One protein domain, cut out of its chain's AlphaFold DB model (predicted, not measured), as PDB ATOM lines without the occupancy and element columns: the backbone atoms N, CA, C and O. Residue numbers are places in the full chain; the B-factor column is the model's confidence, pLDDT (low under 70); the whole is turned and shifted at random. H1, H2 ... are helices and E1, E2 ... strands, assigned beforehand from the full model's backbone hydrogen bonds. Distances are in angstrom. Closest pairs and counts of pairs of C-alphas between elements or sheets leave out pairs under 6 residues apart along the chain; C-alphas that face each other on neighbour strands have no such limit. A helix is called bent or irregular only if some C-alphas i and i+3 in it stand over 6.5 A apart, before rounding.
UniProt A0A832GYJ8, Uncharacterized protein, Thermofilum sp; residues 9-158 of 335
ATOM      1  N   ILE A   9      17.047  27.022  68.696       86.75
ATOM      2  CA  ILE A   9      17.533  27.639  69.922       86.75
ATOM      3  C   ILE A   9      16.834  28.984  70.099       86.75
ATOM      4  O   ILE A   9      16.801  29.756  69.144       86.75
ATOM      5  N   PRO A  10      16.311  29.332  71.287       84.38
ATOM      6  CA  PRO A  10      15.781  30.670  71.529       84.38
ATOM      7  C   PRO A  10      16.822  31.762  71.231       84.38
ATOM      8  O   PRO A  10      17.961  31.693  71.697       84.38
ATOM      9  N   SER A  11      16.443  32.779  70.453       81.56
ATOM     10  CA  SER A  11      17.362  33.852  70.048       81.56
ATOM     11  C   SER A  11      17.626  34.877  71.152       81.56
ATOM     12  O   SER A  11      18.654  35.567  71.107       81.56
ATOM     13  N   GLU A  12      16.712  35.019  72.111       80.25
ATOM     14  CA  GLU A  12      16.849  35.947  73.231       80.25
ATOM     15  C   GLU A  12      18.115  35.618  74.041       80.25
ATOM     16  O   GLU A  12      18.402  34.461  74.334       80.25
ATOM     17  N   GLY A  13      18.947  36.626  74.319       73.56
ATOM     18  CA  GLY A  13      20.220  36.441  75.031       73.56
ATOM     19  C   GLY A  13      21.358  35.762  74.242       73.56
ATOM     20  O   GLY A  13      22.494  35.753  74.723       73.56
ATOM     21  N   ASN A  14      21.118  35.259  73.021       83.06
ATOM     22  CA  ASN A  14      22.101  34.468  72.259       83.06
ATOM     23  C   ASN A  14      22.701  35.166  71.024       83.06
ATOM     24  O   ASN A  14      23.746  34.740  70.534       83.06
ATOM     25  N   LYS A  15      22.122  36.277  70.541       80.75
ATOM     26  CA  LYS A  15      22.571  36.957  69.301       80.75
ATOM     27  C   LYS A  15      24.074  37.292  69.275       80.75
ATOM     28  O   LYS A  15      24.730  37.104  68.253       80.75
ATOM     29  N   VAL A  16      24.635  37.783  70.386       81.12
ATOM     30  CA  VAL A  16      26.071  38.129  70.482       81.12
ATOM     31  C   VAL A  16      26.957  36.882  70.431       81.12
ATOM     32  O   VAL A  16      27.994  36.896  69.769       81.12
ATOM     33  N   ARG A  17      26.529  35.796  71.083       85.50
ATOM     34  CA  ARG A  17      27.246  34.512  71.129       85.50
ATOM     35  C   ARG A  17      27.358  33.910  69.739       85.50
ATOM     36  O   ARG A  17      28.451  33.603  69.282       85.50
ATOM     37  N   VAL A  18      26.242  33.884  69.016       87.38
ATOM     38  CA  VAL A  18      26.186  33.379  67.640       87.38
ATOM     39  C   VAL A  18      27.068  34.184  66.695       87.38
ATOM     40  O   VAL A  18      27.860  33.598  65.964       87.38
ATOM     41  N   LYS A  19      27.029  35.521  66.766       87.00
ATOM     42  CA  LYS A  19      27.953  36.368  65.989       87.00
ATOM     43  C   LYS A  19      29.427  36.120  66.342       87.00
ATOM     44  O   LYS A  19      30.298  36.297  65.496       87.00
ATOM     45  N   SER A  20      29.717  35.714  67.579       88.56
ATOM     46  CA  SER A  20      31.086  35.450  68.036       88.56
ATOM     47  C   SER A  20      31.662  34.139  67.486       88.56
ATOM     48  O   SER A  20      32.885  34.048  67.378       88.56
ATOM     49  N   ILE A  21      30.824  33.182  67.057       92.88
ATOM     50  CA  ILE A  21      31.267  31.935  66.401       92.88
ATOM     51  C   ILE A  21      32.111  32.241  65.158       92.88
ATOM     52  O   ILE A  21      33.186  31.672  64.992       92.88
ATOM     53  N   GLU A  22      31.694  33.210  64.333       91.50
ATOM     54  CA  GLU A  22      32.458  33.651  63.150       91.50
ATOM     55  C   GLU A  22      33.888  34.088  63.522       91.50
ATOM     56  O   GLU A  22      34.847  33.905  62.773       91.50
ATOM     57  N   SER A  23      34.059  34.659  64.713       88.38
ATOM     58  CA  SER A  23      35.347  35.175  65.178       88.38
ATOM     59  C   SER A  23      36.203  34.120  65.884       88.38
ATOM     60  O   SER A  23      37.386  34.367  66.116       88.38
ATOM     61  N   MET A  24      35.669  32.927  66.176       89.44
ATOM     62  CA  MET A  24      36.459  31.818  66.727       89.44
ATOM     63  C   MET A  24      37.547  31.350  65.754       89.44
ATOM     64  O   MET A  24      38.495  30.718  66.189       89.44
ATOM     65  N   CYS A  25      37.483  31.701  64.473       83.06
ATOM     66  CA  CYS A  25      38.475  31.273  63.481       83.06
ATOM     67  C   CYS A  25      39.454  32.381  63.065       83.06
ATOM     68  O   CYS A  25      40.290  32.168  62.196       83.06
ATOM     69  N   LYS A  26      39.359  33.575  63.666       80.94
ATOM     70  CA  LYS A  26      40.226  34.720  63.347       80.94
ATOM     71  C   LYS A  26      41.354  34.833  64.365       80.94
ATOM     72  O   LYS A  26      41.099  34.754  65.565       80.94
ATOM     73  N   LEU A  27      42.573  35.085  63.880       68.12
ATOM     74  CA  LEU A  27      43.745  35.309  64.727       68.12
ATOM     75  C   LEU A  27      43.566  36.601  65.532       68.12
ATOM     76  O   LEU A  27      43.685  37.707  64.999       68.12
ATOM     77  N   LEU A  28      43.270  36.475  66.821       64.06
ATOM     78  CA  LEU A  28      43.213  37.628  67.715       64.06
ATOM     79  C   LEU A  28      44.638  37.983  68.144       64.06
ATOM     80  O   LEU A  28      45.418  37.106  68.516       64.06
ATOM     81  N   ARG A  29      45.005  39.274  68.072       58.12
ATOM     82  CA  ARG A  29      46.323  39.759  68.523       58.12
ATOM     83  C   ARG A  29      46.577  39.213  69.931       58.12
ATOM     84  O   ARG A  29      45.805  39.526  70.835       58.12
ATOM     85  N   ARG A  30      47.616  38.371  70.066       50.06
ATOM     86  CA  ARG A  30      47.964  37.608  71.275       50.06
ATOM     87  C   ARG A  30      47.781  38.465  72.526       50.06
ATOM     88  O   ARG A  30      48.609  39.321  72.820       50.06
ATOM     89  N   LYS A  31      46.728  38.185  73.285       52.75
ATOM     90  CA  LYS A  31      46.729  38.414  74.723       52.75
ATOM     91  C   LYS A  31      46.979  37.051  75.344       52.75
ATOM     92  O   LYS A  31      46.280  36.093  75.017       52.75
ATOM     93  N   LYS A  32      48.049  36.947  76.138       49.06
ATOM     94  CA  LYS A  32      48.289  35.771  76.983       49.06
ATOM     95  C   LYS A  32      47.038  35.513  77.825       49.06
ATOM     96  O   LYS A  32      46.244  36.428  78.033       49.06
ATOM     97  N   ALA A  33      46.907  34.283  78.308       45.38
ATOM     98  CA  ALA A  33      45.922  33.853  79.294       45.38
ATOM     99  C   ALA A  33      46.110  34.564  80.656       45.38
ATOM    100  O   ALA A  33      46.274  33.931  81.689       45.38
ATOM    101  N   GLU A  34      46.128  35.895  80.669       46.06
ATOM    102  CA  GLU A  34      45.639  36.647  81.816       46.06
ATOM    103  C   GLU A  34      44.165  36.282  81.930       46.06
ATOM    104  O   GLU A  34      43.480  36.282  80.902       46.06
ATOM    105  N   ALA A  35      43.726  35.890  83.133       53.12
ATOM    106  CA  ALA A  35      42.368  35.437  83.423       53.12
ATOM    107  C   ALA A  35      41.374  36.195  82.539       53.12
ATOM    108  O   ALA A  35      41.223  37.410  82.691       53.12
ATOM    109  N   LEU A  36      40.815  35.510  81.529       58.28
ATOM    110  CA  LEU A  36      39.975  36.161  80.528       58.28
ATOM    111  C   LEU A  36      38.832  36.814  81.295       58.28
ATOM    112  O   LEU A  36      37.967  36.116  81.816       58.28
ATOM    113  N   ASP A  37      38.858  38.144  81.415       57.22
ATOM    114  CA  ASP A  37      37.786  38.844  82.110       57.22
ATOM    115  C   ASP A  37      36.480  38.540  81.370       57.22
ATOM    116  O   ASP A  37      36.306  38.908  80.200       57.22
ATOM    117  N   VAL A  38      35.577  37.862  82.079       55.97
ATOM    118  CA  VAL A  38      34.244  37.422  81.639       55.97
ATOM    119  C   VAL A  38      33.443  38.575  81.039       55.97
ATOM    120  O   VAL A  38      32.538  38.369  80.229       55.97
ATOM    121  N   ARG A  39      33.766  39.816  81.416       56.22
ATOM    122  CA  ARG A  39      33.039  41.010  80.983       56.22
ATOM    123  C   ARG A  39      33.496  41.552  79.628       56.22
ATOM    124  O   ARG A  39      32.748  42.300  78.994       56.22
ATOM    125  N   SER A  40      34.678  41.181  79.131       65.00
ATOM    126  CA  SER A  40      35.205  41.744  77.884       65.00
ATOM    127  C   SER A  40      34.659  41.022  76.651       65.00
ATOM    128  O   SER A  40      35.122  39.943  76.282       65.00
ATOM    129  N   ARG A  41      33.745  41.676  75.918       64.69
ATOM    130  CA  ARG A  41      33.234  41.202  74.610       64.69
ATOM    131  C   ARG A  41      34.337  40.868  73.595       64.69
ATOM    132  O   ARG A  41      34.107  40.069  72.696       64.69
ATOM    133  N   LYS A  42      35.536  41.447  73.731       68.88
ATOM    134  CA  LYS A  42      36.689  41.173  72.852       68.88
ATOM    135  C   LYS A  42      37.279  39.771  73.056       68.88
ATOM    136  O   LYS A  42      37.911  39.254  72.142       68.88
ATOM    137  N   ASN A  43      37.059  39.165  74.223       77.25
ATOM    138  CA  ASN A  43      37.600  37.857  74.594       77.25
ATOM    139  C   ASN A  43      36.620  36.703  74.343       77.25
ATOM    140  O   ASN A  43      37.024  35.546  74.416       77.25
ATOM    141  N   TYR A  44      35.358  37.001  74.010       81.06
ATOM    142  CA  TYR A  44      34.314  35.996  73.767       81.06
ATOM    143  C   TYR A  44      34.732  34.911  72.769       81.06
ATOM    144  O   TYR A  44      34.543  33.740  73.078       81.06
ATOM    145  N   PRO A  45      35.340  35.233  71.609       86.44
ATOM    146  CA  PRO A  45      35.724  34.194  70.660       86.44
ATOM    147  C   PRO A  45      36.775  33.237  71.222       86.44
ATOM    148  O   PRO A  45      36.728  32.052  70.931       86.44
ATOM    149  N   ILE A  46      37.704  33.742  72.041       86.06
ATOM    150  CA  ILE A  46      38.711  32.913  72.714       86.06
ATOM    151  C   ILE A  46      38.014  32.015  73.734       86.06
ATOM    152  O   ILE A  46      38.212  30.806  73.706       86.06
ATOM    153  N   LEU A  47      37.165  32.592  74.588       87.38
ATOM    154  CA  LEU A  47      36.444  31.850  75.620       87.38
ATOM    155  C   LEU A  47      35.591  30.720  75.023       87.38
ATOM    156  O   LEU A  47      35.697  29.588  75.480       87.38
ATOM    157  N   LEU A  48      34.854  30.992  73.941       91.56
ATOM    158  CA  LEU A  48      34.045  29.986  73.246       91.56
ATOM    159  C   LEU A  48      34.880  28.810  72.716       91.56
ATOM    160  O   LEU A  48      34.376  27.692  72.655       91.56
ATOM    161  N   ARG A  49      36.154  29.015  72.343       92.00
ATOM    162  CA  ARG A  49      37.045  27.908  71.934       92.00
ATOM    163  C   ARG A  49      37.382  27.003  73.112       92.00
ATOM    164  O   ARG A  49      37.294  25.785  72.979       92.00
ATOM    165  N   TYR A  50      37.737  27.594  74.253       92.75
ATOM    166  CA  TYR A  50      38.004  26.839  75.479       92.75
ATOM    167  C   TYR A  50      36.749  26.112  75.963       92.75
ATOM    168  O   TYR A  50      36.818  24.935  76.300       92.75
ATOM    169  N   GLU A  51      35.593  26.774  75.936       94.25
ATOM    170  CA  GLU A  51      34.305  26.171  76.283       94.25
ATOM    171  C   GLU A  51      33.933  25.022  75.338       94.25
ATOM    172  O   GLU A  51      33.472  23.989  75.813       94.25
ATOM    173  N   LEU A  52      34.178  25.149  74.027       95.25
ATOM    174  CA  LEU A  52      33.942  24.083  73.045       95.25
ATOM    175  C   LEU A  52      34.800  22.843  73.346       95.25
ATOM    176  O   LEU A  52      34.274  21.729  73.401       95.25
ATOM    177  N   ALA A  53      36.107  23.029  73.564       94.06
ATOM    178  CA  ALA A  53      37.020  21.940  73.911       94.06
ATOM    179  C   ALA A  53      36.664  21.300  75.257       94.06
ATOM    180  O   ALA A  53      36.579  20.076  75.359       94.06
ATOM    181  N   ALA A  54      36.401  22.116  76.280       94.38
ATOM    182  CA  ALA A  54      36.009  21.640  77.599       94.38
ATOM    183  C   ALA A  54      34.672  20.891  77.559       94.38
ATOM    184  O   ALA A  54      34.531  19.866  78.227       94.38
ATOM    185  N   LEU A  55      33.709  21.357  76.757       95.19
ATOM    186  CA  LEU A  55      32.434  20.680  76.529       95.19
ATOM    187  C   LEU A  55      32.662  19.291  75.946       95.19
ATOM    188  O   LEU A  55      32.211  18.309  76.532       95.19
ATOM    189  N   LEU A  56      33.413  19.194  74.849       93.56
ATOM    190  CA  LEU A  56      33.689  17.915  74.208       93.56
ATOM    191  C   LEU A  56      34.473  16.971  75.135       93.56
ATOM    192  O   LEU A  56      34.127  15.799  75.259       93.56
ATOM    193  N   ALA A  57      35.455  17.479  75.882       91.44
ATOM    194  CA  ALA A  57      36.162  16.702  76.901       91.44
ATOM    195  C   ALA A  57      35.229  16.207  78.024       91.44
ATOM    196  O   ALA A  57      35.385  15.089  78.516       91.44
ATOM    197  N   SER A  58      34.229  17.007  78.395       92.62
ATOM    198  CA  SER A  58      33.299  16.703  79.488       92.62
ATOM    199  C   SER A  58      32.177  15.740  79.098       92.62
ATOM    200  O   SER A  58      31.576  15.157  79.999       92.62
ATOM    201  N   THR A  59      31.908  15.529  77.802       88.19
ATOM    202  CA  THR A  59      30.809  14.671  77.297       88.19
ATOM    203  C   THR A  59      30.931  13.173  77.578       88.19
ATOM    204  O   THR A  59      29.975  12.447  77.335       88.19
ATOM    205  N   GLY A  60      32.029  12.720  78.189       80.44
ATOM    206  CA  GLY A  60      32.231  11.320  78.571       80.44
ATOM    207  C   GLY A  60      33.360  10.657  77.788       80.44
ATOM    208  O   GLY A  60      33.938  11.255  76.882       80.44
ATOM    209  N   LYS A  61      33.734   9.434  78.179       76.88
ATOM    210  CA  LYS A  61      34.852   8.708  77.552       76.88
ATOM    211  C   LYS A  61      34.399   7.806  76.408       76.88
ATOM    212  O   LYS A  61      35.112   7.734  75.414       76.88
ATOM    213  N   GLU A  62      33.234   7.180  76.529       82.50
ATOM    214  CA  GLU A  62      32.745   6.194  75.569       82.50
ATOM    215  C   GLU A  62      31.762   6.833  74.580       82.50
ATOM    216  O   GLU A  62      30.845   7.551  75.002       82.50
ATOM    217  N   PRO A  63      31.941   6.604  73.268       85.31
ATOM    218  CA  PRO A  63      31.002   7.085  72.272       85.31
ATOM    219  C   PRO A  63      29.695   6.284  72.324       85.31
ATOM    220  O   PRO A  63      29.688   5.106  72.680       85.31
ATOM    221  N   ILE A  64      28.587   6.899  71.908       81.06
ATOM    222  CA  ILE A  64      27.320   6.176  71.745       81.06
ATOM    223  C   ILE A  64      27.456   5.047  70.718       81.06
ATOM    224  O   ILE A  64      28.207   5.173  69.749       81.06
ATOM    225  N   PRO A  65      26.724   3.940  70.866       74.56
ATOM    226  CA  PRO A  65      26.741   2.884  69.867       74.56
ATOM    227  C   PRO A  65      26.115   3.334  68.539       74.56
ATOM    228  O   PRO A  65      25.157   4.101  68.505       74.56
ATOM    229  N   GLY A  66      26.655   2.823  67.430       67.56
ATOM    230  CA  GLY A  66      26.233   3.166  66.068       67.56
ATOM    231  C   GLY A  66      25.196   2.240  65.437       67.56
ATOM    232  O   GLY A  66      25.015   2.321  64.239       67.56
ATOM    233  N   TYR A  67      24.540   1.344  66.177       63.41
ATOM    234  CA  TYR A  67      23.547   0.414  65.603       63.41
ATOM    235  C   TYR A  67      22.100   0.935  65.645       63.41
ATOM    236  O   TYR A  67      21.165   0.197  65.342       63.41
ATOM    237  N   VAL A  68      21.879   2.184  66.061       60.06
ATOM    238  CA  VAL A  68      20.537   2.761  66.208       60.06
ATOM    239  C   VAL A  68      20.236   3.739  65.083       60.06
ATOM    240  O   VAL A  68      20.845   4.800  64.995       60.06
ATOM    241  N   HIS A  69      19.252   3.381  64.249       57.34
ATOM    242  CA  HIS A  69      18.766   4.228  63.153       57.34
ATOM    243  C   HIS A  69      18.024   5.485  63.642       57.34
ATOM    244  O   HIS A  69      17.954   6.512  62.964       57.34
ATOM    245  N   PHE A  70      17.447   5.393  64.843       60.31
ATOM    246  CA  PHE A  70      16.770   6.483  65.531       60.31
ATOM    247  C   PHE A  70      16.989   6.338  67.030       60.31
ATOM    248  O   PHE A  70      16.803   5.256  67.583       60.31
ATOM    249  N   ILE A  71      17.334   7.436  67.699       61.69
ATOM    250  CA  ILE A  71      17.399   7.462  69.157       61.69
ATOM    251  C   ILE A  71      16.042   7.939  69.678       61.69
ATOM    252  O   ILE A  71      15.761   9.134  69.741       61.69
ATOM    253  N   THR A  72      15.174   6.974  69.983       63.31
ATOM    254  CA  THR A  72      13.887   7.186  70.661       63.31
ATOM    255  C   THR A  72      14.085   7.270  72.180       63.31
ATOM    256  O   THR A  72      15.162   6.964  72.695       63.31
ATOM    257  N   ALA A  73      13.043   7.653  72.926       66.50
ATOM    258  CA  ALA A  73      13.076   7.604  74.389       66.50
ATOM    259  C   ALA A  73      13.382   6.185  74.916       66.50
ATOM    260  O   ALA A  73      14.127   6.037  75.875       66.50
ATOM    261  N   GLU A  74      12.883   5.144  74.245       66.62
ATOM    262  CA  GLU A  74      13.159   3.737  74.575       66.62
ATOM    263  C   GLU A  74      14.624   3.359  74.319       66.62
ATOM    264  O   GLU A  74      15.255   2.686  75.134       66.62
ATOM    265  N   VAL A  75      15.202   3.836  73.209       71.19
ATOM    266  CA  VAL A  75      16.630   3.652  72.921       71.19
ATOM    267  C   VAL A  75      17.482   4.358  73.966       71.19
ATOM    268  O   VAL A  75      18.484   3.801  74.406       71.19
ATOM    269  N   LEU A  76      17.084   5.552  74.406       72.06
ATOM    270  CA  LEU A  76      17.785   6.246  75.480       72.06
ATOM    271  C   LEU A  76      17.745   5.443  76.788       72.06
ATOM    272  O   LEU A  76      18.747   5.403  77.492       72.06
ATOM    273  N   ASP A  77      16.644   4.763  77.096       74.94
ATOM    274  CA  ASP A  77      16.529   3.934  78.304       74.94
ATOM    275  C   ASP A  77      17.466   2.742  78.247       74.94
ATOM    276  O   ASP A  77      18.178   2.473  79.216       74.94
ATOM    277  N   LYS A  78      17.544   2.107  77.076       73.50
ATOM    278  CA  LYS A  78      18.522   1.061  76.806       73.50
ATOM    279  C   LYS A  78      19.949   1.585  76.981       73.50
ATOM    280  O   LYS A  78      20.699   1.021  77.770       73.50
ATOM    281  N   VAL A  79      20.288   2.713  76.356       72.62
ATOM    282  CA  VAL A  79      21.621   3.336  76.444       72.62
ATOM    283  C   VAL A  79      21.992   3.692  77.891       72.62
ATOM    284  O   VAL A  79      23.113   3.432  78.324       72.62
ATOM    285  N   LEU A  80      21.052   4.253  78.658       72.69
ATOM    286  CA  LEU A  80      21.254   4.580  80.071       72.69
ATOM    287  C   LEU A  80      21.414   3.316  80.933       72.69
ATOM    288  O   LEU A  80      22.244   3.303  81.841       72.69
ATOM    289  N   SER A  81      20.652   2.255  80.649       72.19
ATOM    290  CA  SER A  81      20.745   0.974  81.362       72.19
ATOM    291  C   SER A  81      22.049   0.222  81.069       72.19
ATOM    292  O   SER A  81      22.614  -0.406  81.962       72.19
ATOM    293  N   GLU A  82      22.572   0.368  79.849       69.69
ATOM    294  CA  GLU A  82      23.837  -0.208  79.382       69.69
ATOM    295  C   GLU A  82      25.061   0.614  79.840       69.69
ATOM    296  O   GLU A  82      26.192   0.273  79.510       69.69
ATOM    297  N   LYS A  83      24.855   1.657  80.663       64.25
ATOM    298  CA  LYS A  83      25.893   2.504  81.284       64.25
ATOM    299  C   LYS A  83      26.803   3.254  80.306       64.25
ATOM    300  O   LYS A  83      27.873   3.710  80.712       64.25
ATOM    301  N   PHE A  84      26.373   3.468  79.063       70.31
ATOM    302  CA  PHE A  84      27.101   4.362  78.163       70.31
ATOM    303  C   PHE A  84      27.187   5.771  78.756       70.31
ATOM    304  O   PHE A  84      26.264   6.238  79.431       70.31
ATOM    305  N   SER A  85      28.291   6.477  78.487       69.56
ATOM    306  CA  SER A  85      28.515   7.818  79.033       69.56
ATOM    307  C   SER A  85      27.654   8.882  78.346       69.56
ATOM    308  O   SER A  85      28.129   9.672  77.537       69.56
ATOM    309  N   VAL A  86      26.372   8.907  78.703       81.25
ATOM    310  CA  VAL A  86      25.428   9.981  78.399       81.25
ATOM    311  C   VAL A  86      25.340  10.891  79.618       81.25
ATOM    312  O   VAL A  86      25.001  10.444  80.714       81.25
ATOM    313  N   LYS A  87      25.622  12.184  79.446       87.69
ATOM    314  CA  LYS A  87      25.547  13.155  80.544       87.69
ATOM    315  C   LYS A  87      24.310  14.019  80.450       87.69
ATOM    316  O   LYS A  87      23.880  14.404  79.364       87.69
ATOM    317  N   SER A  88      23.758  14.378  81.607       90.00
ATOM    318  CA  SER A  88      22.768  15.446  81.653       90.00
ATOM    319  C   SER A  88      23.430  16.776  81.275       90.00
ATOM    320  O   SER A  88      24.606  17.012  81.559       90.00
ATOM    321  N   PHE A  89      22.673  17.681  80.656       91.06
ATOM    322  CA  PHE A  89      23.195  19.005  80.315       91.06
ATOM    323  C   PHE A  89      23.608  19.806  81.566       91.06
ATOM    324  O   PHE A  89      24.541  20.600  81.508       91.06
ATOM    325  N   ALA A  90      22.954  19.578  82.710       91.38
ATOM    326  CA  ALA A  90      23.327  20.208  83.975       91.38
ATOM    327  C   ALA A  90      24.698  19.722  84.479       91.38
ATOM    328  O   ALA A  90      25.525  20.542  84.877       91.38
ATOM    329  N   ASP A  91      24.964  18.414  84.397       92.69
ATOM    330  CA  ASP A  91      26.276  17.855  84.742       92.69
ATOM    331  C   ASP A  91      27.365  18.382  83.808       92.69
ATOM    332  O   ASP A  91      28.445  18.732  84.272       92.69
ATOM    333  N   LEU A  92      27.073  18.522  82.509       93.19
ATOM    334  CA  LEU A  92      28.012  19.134  81.569       93.19
ATOM    335  C   LEU A  92      28.368  20.567  81.943       93.19
ATOM    336  O   LEU A  92      29.545  20.906  81.941       93.19
ATOM    337  N   VAL A  93      27.385  21.404  82.287       94.44
ATOM    338  CA  VAL A  93      27.653  22.788  82.713       94.44
ATOM    339  C   VAL A  93      28.585  22.807  83.925       94.44
ATOM    340  O   VAL A  93      29.552  23.570  83.938       94.44
ATOM    341  N   ARG A  94      28.334  21.946  84.920       93.69
ATOM    342  CA  ARG A  94      29.197  21.822  86.102       93.69
ATOM    343  C   ARG A  94      30.610  21.389  85.716       93.69
ATOM    344  O   ARG A  94      31.573  22.029  86.127       93.69
ATOM    345  N   ASP A  95      30.734  20.317  84.944       94.00
ATOM    346  CA  ASP A  95      32.022  19.698  84.635       94.00
ATOM    347  C   ASP A  95      32.873  20.600  83.732       94.00
ATOM    348  O   ASP A  95      34.067  20.769  83.980       94.00
ATOM    349  N   VAL A  96      32.250  21.278  82.762       94.56
ATOM    350  CA  VAL A  96      32.914  22.297  81.944       94.56
ATOM    351  C   VAL A  96      33.386  23.458  82.806       94.56
ATOM    352  O   VAL A  96      34.525  23.892  82.659       94.56
ATOM    353  N   ARG A  97      32.560  23.946  83.741       93.06
ATOM    354  CA  ARG A  97      32.979  25.015  84.659       93.06
ATOM    355  C   ARG A  97      34.208  24.603  85.464       93.06
ATOM    356  O   ARG A  97      35.131  25.398  85.604       93.06
ATOM    357  N   THR A  98      34.233  23.371  85.965       93.12
ATOM    358  CA  THR A  98      35.384  22.814  86.689       93.12
ATOM    359  C   THR A  98      36.619  22.721  85.791       93.12
ATOM    360  O   THR A  98      37.706  23.127  86.203       93.12
ATOM    361  N   ALA A  99      36.460  22.252  84.551       91.81
ATOM    362  CA  ALA A  99      37.549  22.177  83.582       91.81
ATOM    363  C   ALA A  99      38.123  23.570  83.273       91.81
ATOM    364  O   ALA A  99      39.334  23.761  83.340       91.81
ATOM    365  N   LEU A 100      37.271  24.565  83.027       90.69
ATOM    366  CA  LEU A 100      37.690  25.950  82.791       90.69
ATOM    367  C   LEU A 100      38.381  26.558  84.020       90.69
ATOM    368  O   LEU A 100      39.437  27.175  83.882       90.69
ATOM    369  N   ALA A 101      37.855  26.316  85.224       89.00
ATOM    370  CA  ALA A 101      38.469  26.776  86.467       89.00
ATOM    371  C   ALA A 101      39.882  26.199  86.657       89.00
ATOM    372  O   ALA A 101      40.788  26.926  87.057       89.00
ATOM    373  N   SER A 102      40.103  24.929  86.291       88.75
ATOM    374  CA  SER A 102      41.438  24.312  86.320       88.75
ATOM    375  C   SER A 102      42.435  24.953  85.343       88.75
ATOM    376  O   SER A 102      43.643  24.869  85.546       88.75
ATOM    377  N   MET A 103      41.937  25.646  84.313       85.81
ATOM    378  CA  MET A 103      42.729  26.425  83.355       85.81
ATOM    379  C   MET A 103      42.887  27.899  83.769       85.81
ATOM    380  O   MET A 103      43.401  28.700  82.991       85.81
ATOM    381  N   GLY A 104      42.425  28.283  84.966       84.88
ATOM    382  CA  GLY A 104      42.441  29.670  85.440       84.88
ATOM    383  C   GLY A 104      41.358  30.558  84.815       84.88
ATOM    384  O   GLY A 104      41.450  31.784  84.887       84.88
ATOM    385  N   LEU A 105      40.334  29.962  84.194       84.50
ATOM    386  CA  LEU A 105      39.210  30.669  83.584       84.50
ATOM    387  C   LEU A 105      37.987  30.592  84.504       84.50
ATOM    388  O   LEU A 105      37.457  29.518  84.777       84.50
ATOM    389  N   SER A 106      37.514  31.744  84.975       81.12
ATOM    390  CA  SER A 106      36.258  31.844  85.723       81.12
ATOM    391  C   SER A 106      35.147  32.242  84.766       81.12
ATOM    392  O   SER A 106      35.343  33.171  83.997       81.12
ATOM    393  N   VAL A 107      33.993  31.572  84.796       81.19
ATOM    394  CA  VAL A 107      32.818  31.929  83.983       81.19
ATOM    395  C   VAL A 107      31.568  31.827  84.851       81.19
ATOM    396  O   VAL A 107      31.380  30.852  85.582       81.19
ATOM    397  N   GLY A 108      30.698  32.835  84.780       82.19
ATOM    398  CA  GLY A 108      29.417  32.812  85.486       82.19
ATOM    399  C   GLY A 108      28.510  31.702  84.951       82.19
ATOM    400  O   GLY A 108      28.352  31.561  83.742       82.19
ATOM    401  N   GLU A 109      27.867  30.946  85.839       83.81
ATOM    402  CA  GLU A 109      27.095  29.748  85.474       83.81
ATOM    403  C   GLU A 109      25.971  30.025  84.462       83.81
ATOM    404  O   GLU A 109      25.799  29.278  83.502       83.81
ATOM    405  N   SER A 110      25.241  31.133  84.627       83.06
ATOM    406  CA  SER A 110      24.174  31.533  83.695       83.06
ATOM    407  C   SER A 110      24.706  31.871  82.296       83.06
ATOM    408  O   SER A 110      24.103  31.492  81.290       83.06
ATOM    409  N   ALA A 111      25.863  32.539  82.213       83.06
ATOM    410  CA  ALA A 111      26.516  32.829  80.939       83.06
ATOM    411  C   ALA A 111      26.978  31.529  80.274       83.06
ATOM    412  O   ALA A 111      26.530  31.235  79.167       83.06
ATOM    413  N   LEU A 112      27.732  30.709  81.015       89.38
ATOM    414  CA  LEU A 112      28.232  29.420  80.552       89.38
ATOM    415  C   LEU A 112      27.098  28.526  80.042       89.38
ATOM    416  O   LEU A 112      27.215  27.917  78.990       89.38
ATOM    417  N   LYS A 113      25.956  28.473  80.732       90.31
ATOM    418  CA  LYS A 113      24.805  27.674  80.292       90.31
ATOM    419  C   LYS A 113      24.286  28.096  78.913       90.31
ATOM    420  O   LYS A 113      23.931  27.230  78.113       90.31
ATOM    421  N   ASN A 114      24.236  29.397  78.631       88.12
ATOM    422  CA  ASN A 114      23.818  29.912  77.324       88.12
ATOM    423  C   ASN A 114      24.875  29.636  76.250       88.12
ATOM    424  O   ASN A 114      24.527  29.194  75.157       88.12
ATOM    425  N   ASP A 115      26.152  29.838  76.578       90.88
ATOM    426  CA  ASP A 115      27.267  29.547  75.677       90.88
ATOM    427  C   ASP A 115      27.310  28.055  75.318       90.88
ATOM    428  O   ASP A 115      27.252  27.693  74.143       90.88
ATOM    429  N   LEU A 116      27.244  27.168  76.313       92.94
ATOM    430  CA  LEU A 116      27.198  25.720  76.106       92.94
ATOM    431  C   LEU A 116      25.952  25.257  75.366       92.94
ATOM    432  O   LEU A 116      26.024  24.275  74.634       92.94
ATOM    433  N   ASN A 117      24.823  25.953  75.510       90.81
ATOM    434  CA  ASN A 117      23.629  25.649  74.736       90.81
ATOM    435  C   ASN A 117      23.874  25.896  73.240       90.81
ATOM    436  O   ASN A 117      23.522  25.060  72.421       90.81
ATOM    437  N   ILE A 118      24.536  26.993  72.872       92.88
ATOM    438  CA  ILE A 118      24.936  27.255  71.482       92.88
ATOM    439  C   ILE A 118      25.993  26.249  71.012       92.88
ATOM    440  O   ILE A 118      25.857  25.664  69.938       92.88
ATOM    441  N   LEU A 119      27.026  26.014  71.820       95.44
ATOM    442  CA  LEU A 119      28.158  25.167  71.447       95.44
ATOM    443  C   LEU A 119      27.768  23.697  71.278       95.44
ATOM    444  O   LEU A 119      28.258  23.054  70.356       95.44
ATOM    445  N   VAL A 120      26.852  23.164  72.091       94.62
ATOM    446  CA  VAL A 120      26.381  21.782  71.919       94.62
ATOM    447  C   VAL A 120      25.597  21.605  70.613       94.62
ATOM    448  O   VAL A 120      25.727  20.577  69.957       94.62
ATOM    449  N   HIS A 121      24.833  22.616  70.188       93.69
ATOM    450  CA  HIS A 121      24.129  22.599  68.904       93.69
ATOM    451  C   HIS A 121      25.096  22.753  67.722       93.69
ATOM    452  O   HIS A 121      24.931  22.081  66.706       93.69
ATOM    453  N   LEU A 122      26.147  23.569  67.866       95.88
ATOM    454  CA  LEU A 122      27.228  23.633  66.882       95.88
ATOM    455  C   LEU A 122      27.949  22.279  66.756       95.88
ATOM    456  O   LEU A 122      28.123  21.786  65.644       95.88
ATOM    457  N   LEU A 123      28.324  21.657  67.881       95.44
ATOM    458  CA  LEU A 123      28.961  20.337  67.910       95.44
ATOM    459  C   LEU A 123      28.060  19.251  67.318       95.44
ATOM    460  O   LEU A 123      28.562  18.382  66.611       95.44
ATOM    461  N   ARG A 124      26.747  19.310  67.554       92.50
ATOM    462  CA  ARG A 124      25.793  18.402  66.913       92.50
ATOM    463  C   ARG A 124      25.725  18.615  65.407       92.50
ATOM    464  O   ARG A 124      25.799  17.651  64.658       92.50
ATOM    465  N   GLY A 125      25.688  19.865  64.943       90.94
ATOM    466  CA  GLY A 125      25.770  20.169  63.513       90.94
ATOM    467  C   GLY A 125      27.055  19.644  62.858       90.94
ATOM    468  O   GLY A 125      27.030  19.199  61.712       90.94
ATOM    469  N   LEU A 126      28.169  19.634  63.595       94.12
ATOM    470  CA  LEU A 126      29.443  19.033  63.182       94.12
ATOM    471  C   LEU A 126      29.476  17.496  63.322       94.12
ATOM    472  O   LEU A 126      30.416  16.868  62.851       94.12
ATOM    473  N   GLY A 127      28.452  16.877  63.916       91.69
ATOM    474  CA  GLY A 127      28.376  15.434  64.152       91.69
ATOM    475  C   GLY A 127      29.218  14.947  65.334       91.69
ATOM    476  O   GLY A 127      29.472  13.755  65.451       91.69
ATOM    477  N   CYS A 128      29.690  15.828  66.217       94.25
ATOM    478  CA  CYS A 128      30.545  15.458  67.352       94.25
ATOM    479  C   CYS A 128      29.758  14.916  68.551       94.25
ATOM    480  O   CYS A 128      30.294  14.170  69.369       94.25
ATOM    481  N   VAL A 129      28.506  15.337  68.705       92.75
ATOM    482  CA  VAL A 129      27.655  14.957  69.834       92.75
ATOM    483  C   VAL A 129      26.223  14.773  69.370       92.75
ATOM    484  O   VAL A 129      25.785  15.427  68.428       92.75
ATOM    485  N   GLU A 130      25.473  13.967  70.107       87.62
ATOM    486  CA  GLU A 130      24.023  13.899  70.005       87.62
ATOM    487  C   GLU A 130      23.350  14.573  71.195       87.62
ATOM    488  O   GLU A 130      23.904  14.635  72.296       87.62
ATOM    489  N   ILE A 131      22.135  15.071  70.969       86.31
ATOM    490  CA  ILE A 131      21.297  15.712  71.980       86.31
ATOM    491  C   ILE A 131      19.985  14.941  72.091       86.31
ATOM    492  O   ILE A 131      19.299  14.736  71.092       86.31
ATOM    493  N   PHE A 132      19.598  14.600  73.318       81.69
ATOM    494  CA  PHE A 132      18.363  13.872  73.613       81.69
ATOM    495  C   PHE A 132      17.531  14.587  74.669       81.69
ATOM    496  O   PHE A 132      18.067  15.318  75.505       81.69
ATOM    497  N   GLU A 133      16.225  14.334  74.673       81.00
ATOM    498  CA  GLU A 133      15.316  14.808  75.715       81.00
ATOM    499  C   GLU A 133      14.495  13.641  76.278       81.00
ATOM    500  O   GLU A 133      13.884  12.884  75.527       81.00
ATOM    501  N   LYS A 134      14.473  13.494  77.609       78.38
ATOM    502  CA  LYS A 134      13.631  12.524  78.324       78.38
ATOM    503  C   LYS A 134      13.107  13.138  79.610       78.38
ATOM    504  O   LYS A 134      13.882  13.663  80.408       78.38
ATOM    505  N   GLY A 135      11.790  13.077  79.812       81.06
ATOM    506  CA  GLY A 135      11.142  13.619  81.012       81.06
ATOM    507  C   GLY A 135      11.460  15.102  81.254       81.06
ATOM    508  O   GLY A 135      11.709  15.495  82.390       81.06
ATOM    509  N   GLY A 136      11.559  15.904  80.185       80.75
ATOM    510  CA  GLY A 136      11.924  17.326  80.245       80.75
ATOM    511  C   GLY A 136      13.397  17.614  80.576       80.75
ATOM    512  O   GLY A 136      13.783  18.778  80.709       80.75
ATOM    513  N   LYS A 137      14.241  16.581  80.709       84.44
ATOM    514  CA  LYS A 137      15.690  16.712  80.902       84.44
ATOM    515  C   LYS A 137      16.419  16.503  79.586       84.44
ATOM    516  O   LYS A 137      16.113  15.580  78.836       84.44
ATOM    517  N   ARG A 138      17.426  17.343  79.347       87.19
ATOM    518  CA  ARG A 138      18.310  17.244  78.189       87.19
ATOM    519  C   ARG A 138      19.552  16.435  78.528       87.19
ATOM    520  O   ARG A 138      20.206  16.697  79.539       87.19
ATOM    521  N   TYR A 139      19.897  15.533  77.628       86.94
ATOM    522  CA  TYR A 139      21.078  14.696  77.678       86.94
ATOM    523  C   TYR A 139      21.940  14.941  76.447       86.94
ATOM    524  O   TYR A 139      21.441  15.352  75.399       86.94
ATOM    525  N   VAL A 140      23.237  14.716  76.595       89.31
ATOM    526  CA  VAL A 140      24.217  14.870  75.527       89.31
ATOM    527  C   VAL A 140      25.151  13.679  75.574       89.31
ATOM    528  O   VAL A 140      25.562  13.255  76.659       89.31
ATOM    529  N   ALA A 141      25.491  13.155  74.406       88.25
ATOM    530  CA  ALA A 141      26.401  12.031  74.304       88.25
ATOM    531  C   ALA A 141      27.405  12.218  73.172       88.25
ATOM    532  O   ALA A 141      27.111  12.851  72.161       88.25
ATOM    533  N   LEU A 142      28.601  11.677  73.374       92.38
ATOM    534  CA  LEU A 142      29.723  11.791  72.453       92.38
ATOM    535  C   LEU A 142      29.568  10.807  71.285       92.38
ATOM    536  O   LEU A 142      29.228   9.645  71.496       92.38
ATOM    537  N   THR A 143      29.834  11.241  70.054       92.00
ATOM    538  CA  THR A 143      29.910  10.343  68.887       92.00
ATOM    539  C   THR A 143      31.338   9.817  68.701       92.00
ATOM    540  O   THR A 143      32.280  10.325  69.307       92.00
ATOM    541  N   LYS A 144      31.541   8.814  67.837       92.38
ATOM    542  CA  LYS A 144      32.878   8.337  67.445       92.38
ATOM    543  C   LYS A 144      33.682   9.446  66.765       92.38
ATOM    544  O   LYS A 144      34.852   9.630  67.090       92.38
ATOM    545  N   LEU A 145      33.039  10.245  65.906       93.94
ATOM    546  CA  LEU A 145      33.661  11.436  65.320       93.94
ATOM    547  C   LEU A 145      34.078  12.431  66.405       93.94
ATOM    548  O   LEU A 145      35.214  12.889  66.412       93.94
ATOM    549  N   GLY A 146      33.186  12.744  67.348       94.62
ATOM    550  CA  GLY A 146      33.499  13.659  68.441       94.62
ATOM    551  C   GLY A 146      34.638  13.155  69.322       94.62
ATOM    552  O   GLY A 146      35.493  13.941  69.720       94.62
ATOM    553  N   ALA A 147      34.687  11.848  69.593       92.75
ATOM    554  CA  ALA A 147      35.766  11.231  70.355       92.75
ATOM    555  C   ALA A 147      37.127  11.404  69.667       92.75
ATOM    556  O   ALA A 147      38.090  11.748  70.350       92.75
ATOM    557  N   ALA A 148      37.186  11.247  68.342       92.94
ATOM    558  CA  ALA A 148      38.408  11.439  67.569       92.94
ATOM    559  C   ALA A 148      38.786  12.928  67.423       92.94
ATOM    560  O   ALA A 148      39.938  13.315  67.610       92.94
ATOM    561  N   LEU A 149      37.808  13.808  67.175       94.44
ATOM    562  CA  LEU A 149      38.047  15.252  67.052       94.44
ATOM    563  C   LEU A 149      38.445  15.918  68.376       94.44
ATOM    564  O   LEU A 149      39.114  16.952  68.367       94.44
ATOM    565  N   ARG A 150      38.081  15.327  69.519       93.06
ATOM    566  CA  ARG A 150      38.521  15.775  70.847       93.06
ATOM    567  C   ARG A 150      40.040  15.790  70.982       93.06
ATOM    568  O   ARG A 150      40.574  16.711  71.594       93.06
ATOM    569  N   GLU A 151      40.728  14.807  70.412       89.88
ATOM    570  CA  GLU A 151      42.192  14.736  70.458       89.88
ATOM    571  C   GLU A 151      42.838  15.840  69.614       89.88
ATOM    572  O   GLU A 151      43.842  16.419  70.018       89.88
ATOM    573  N   ILE A 152      42.214  16.183  68.483       92.56
ATOM    574  CA  ILE A 152      42.666  17.254  67.586       92.56
ATOM    575  C   ILE A 152      42.466  18.629  68.227       92.56
ATOM    576  O   ILE A 152      43.349  19.479  68.149       92.56
ATOM    577  N   LEU A 153      41.313  18.859  68.861       91.44
ATOM    578  CA  LEU A 153      41.013  20.123  69.537       91.44
ATOM    579  C   LEU A 153      41.903  20.349  70.766       91.44
ATOM    580  O   LEU A 153      42.296  21.482  71.046       91.44
ATOM    581  N   GLY A 154      42.225  19.278  71.497       88.88
ATOM    582  CA  GLY A 154      42.978  19.363  72.742       88.88
ATOM    583  C   GLY A 154      42.262  20.203  73.806       88.88
ATOM    584  O   GLY A 154      41.059  20.450  73.740       88.88
ATOM    585  N   SER A 155      43.004  20.643  74.823       86.06
ATOM    586  CA  SER A 155      42.471  21.460  75.926       86.06
ATOM    587  C   SER A 155      42.512  22.968  75.659       86.06
ATOM    588  O   SER A 155      41.777  23.720  76.293       86.06
ATOM    589  N   GLN A 156      43.367  23.415  74.734       88.19
ATOM    590  CA  GLN A 156      43.575  24.827  74.401       88.19
ATOM    591  C   GLN A 156      43.569  25.030  72.874       88.19
ATOM    592  O   GLN A 156      44.608  25.352  72.291       88.19
ATOM    593  N   PRO A 157      42.427  24.803  72.201       90.31
ATOM    594  CA  PRO A 157      42.351  24.887  70.745       90.31
ATOM    595  C   PRO A 157      42.649  26.302  70.237       90.31
ATOM    596  O   PRO A 157      42.068  27.293  70.698       90.31
ATOM    597  N   THR A 158      43.509  26.400  69.225       90.69
ATOM    598  CA  THR A 158      43.692  27.627  68.440       90.69
ATOM    599  C   THR A 158      42.691  27.673  67.285       90.69
ATOM    600  O   THR A 158      41.959  26.719  67.023       90.69
TER     601      THR A 158
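Overview. This is residues 9 to 158 of the 335 residues of an uncharacterized protein of Thermofilum sp (UniProt A0A832GYJ8). A core of crossed helices has H2 in its middle, with H1, H4, H5 and H6 packed on it; a small sheet of three strands is built onto one end, and the short helix H3 lies over that sheet, far from the core. The long loop of residues 26 to 43 lies at the opposite end. The printed part has 150 residues, with six named helices and three named strands in the order H1 H2 H3 E1 H4 H5 E2 E3 H6; the class is mostly helix, and the antiparallel sheet runs E1 E3 E2. It is compact, with a radius of gyration of the C-alphas of 15.6 A and spans of 48 by 33 by 25 A.

Along the chain. H1, residues 15 to 25, begins at C-alpha 15 (22.571, 36.957, 69.301) and is 17.9 A long; it is neither bent nor irregular, but only just, with C-alphas 22 and 25 6.5 A apart. H2, residues 44 to 58, is 20.1 A long. H3 is residues 73 to 81 and E1 residues 86 to 88. H4, residues 89 to 102, measures 19.9 A, and H5, residues 109 to 125, 24.0 A. E2, residues 129 to 134, and E3, residues 137 to 142, form a hairpin. H6, residues 144 to 153, ends at C-alpha 153 (41.013, 20.123, 69.537).

Arrangement. H2 is the hub and touches four helices. H1 is about perpendicular to it at 84 degrees, closest at the C-alphas of Met 24 and Pro 45, 4.7 A. H4 runs opposite ways to H2 at a steep tilt of 67 degrees, with Ala 54 and Val 96 closest, their C-alphas 5.4 A apart. H5 touches H2 with its residues 115 to 120 alone and is only just about perpendicular to it at 73 degrees; the C-alphas of Leu 52 and Leu 119 are the closest, 6.1 A apart. H6 touches H2 at a steep tilt of 47 degrees, opposite ways, with the C-alphas of Ala 53 and Leu 153 closest at 6.2 A. In the sheet, N 87 and O 140 of E1 and E3 are 3.0 A apart, and N 139 and O 132 of E3 and E2 2.8 A, both within hydrogen-bond range. E1, H4, H5 and E2 make a split strand-helix-strand unit, two strands running the same way with E3 between them, and its crossover is right-handed. H3 touches no helix; it is on the sheet at a height of 9.1 A, only just over E2, and runs across the strands at 74 degrees to E2 on the local plane. Every O i to N i+4 pair is within hydrogen-bond range in H2, H3 and H4, against 4 of 7 in H1, 12 of 13 in H5 and 4 of 6 in H6.

Size, cuts and confidence. The C-alphas farthest apart, of Arg 29 and Glu 74, are 49.3 A apart. The printed part has no cut; the links H1 to H2 and H2 to H3 are long. The mean pLDDT of the printed part is 82.3, and it is under 70 at residues 27 to 42, 66 to 74, 82 to 83 and 85.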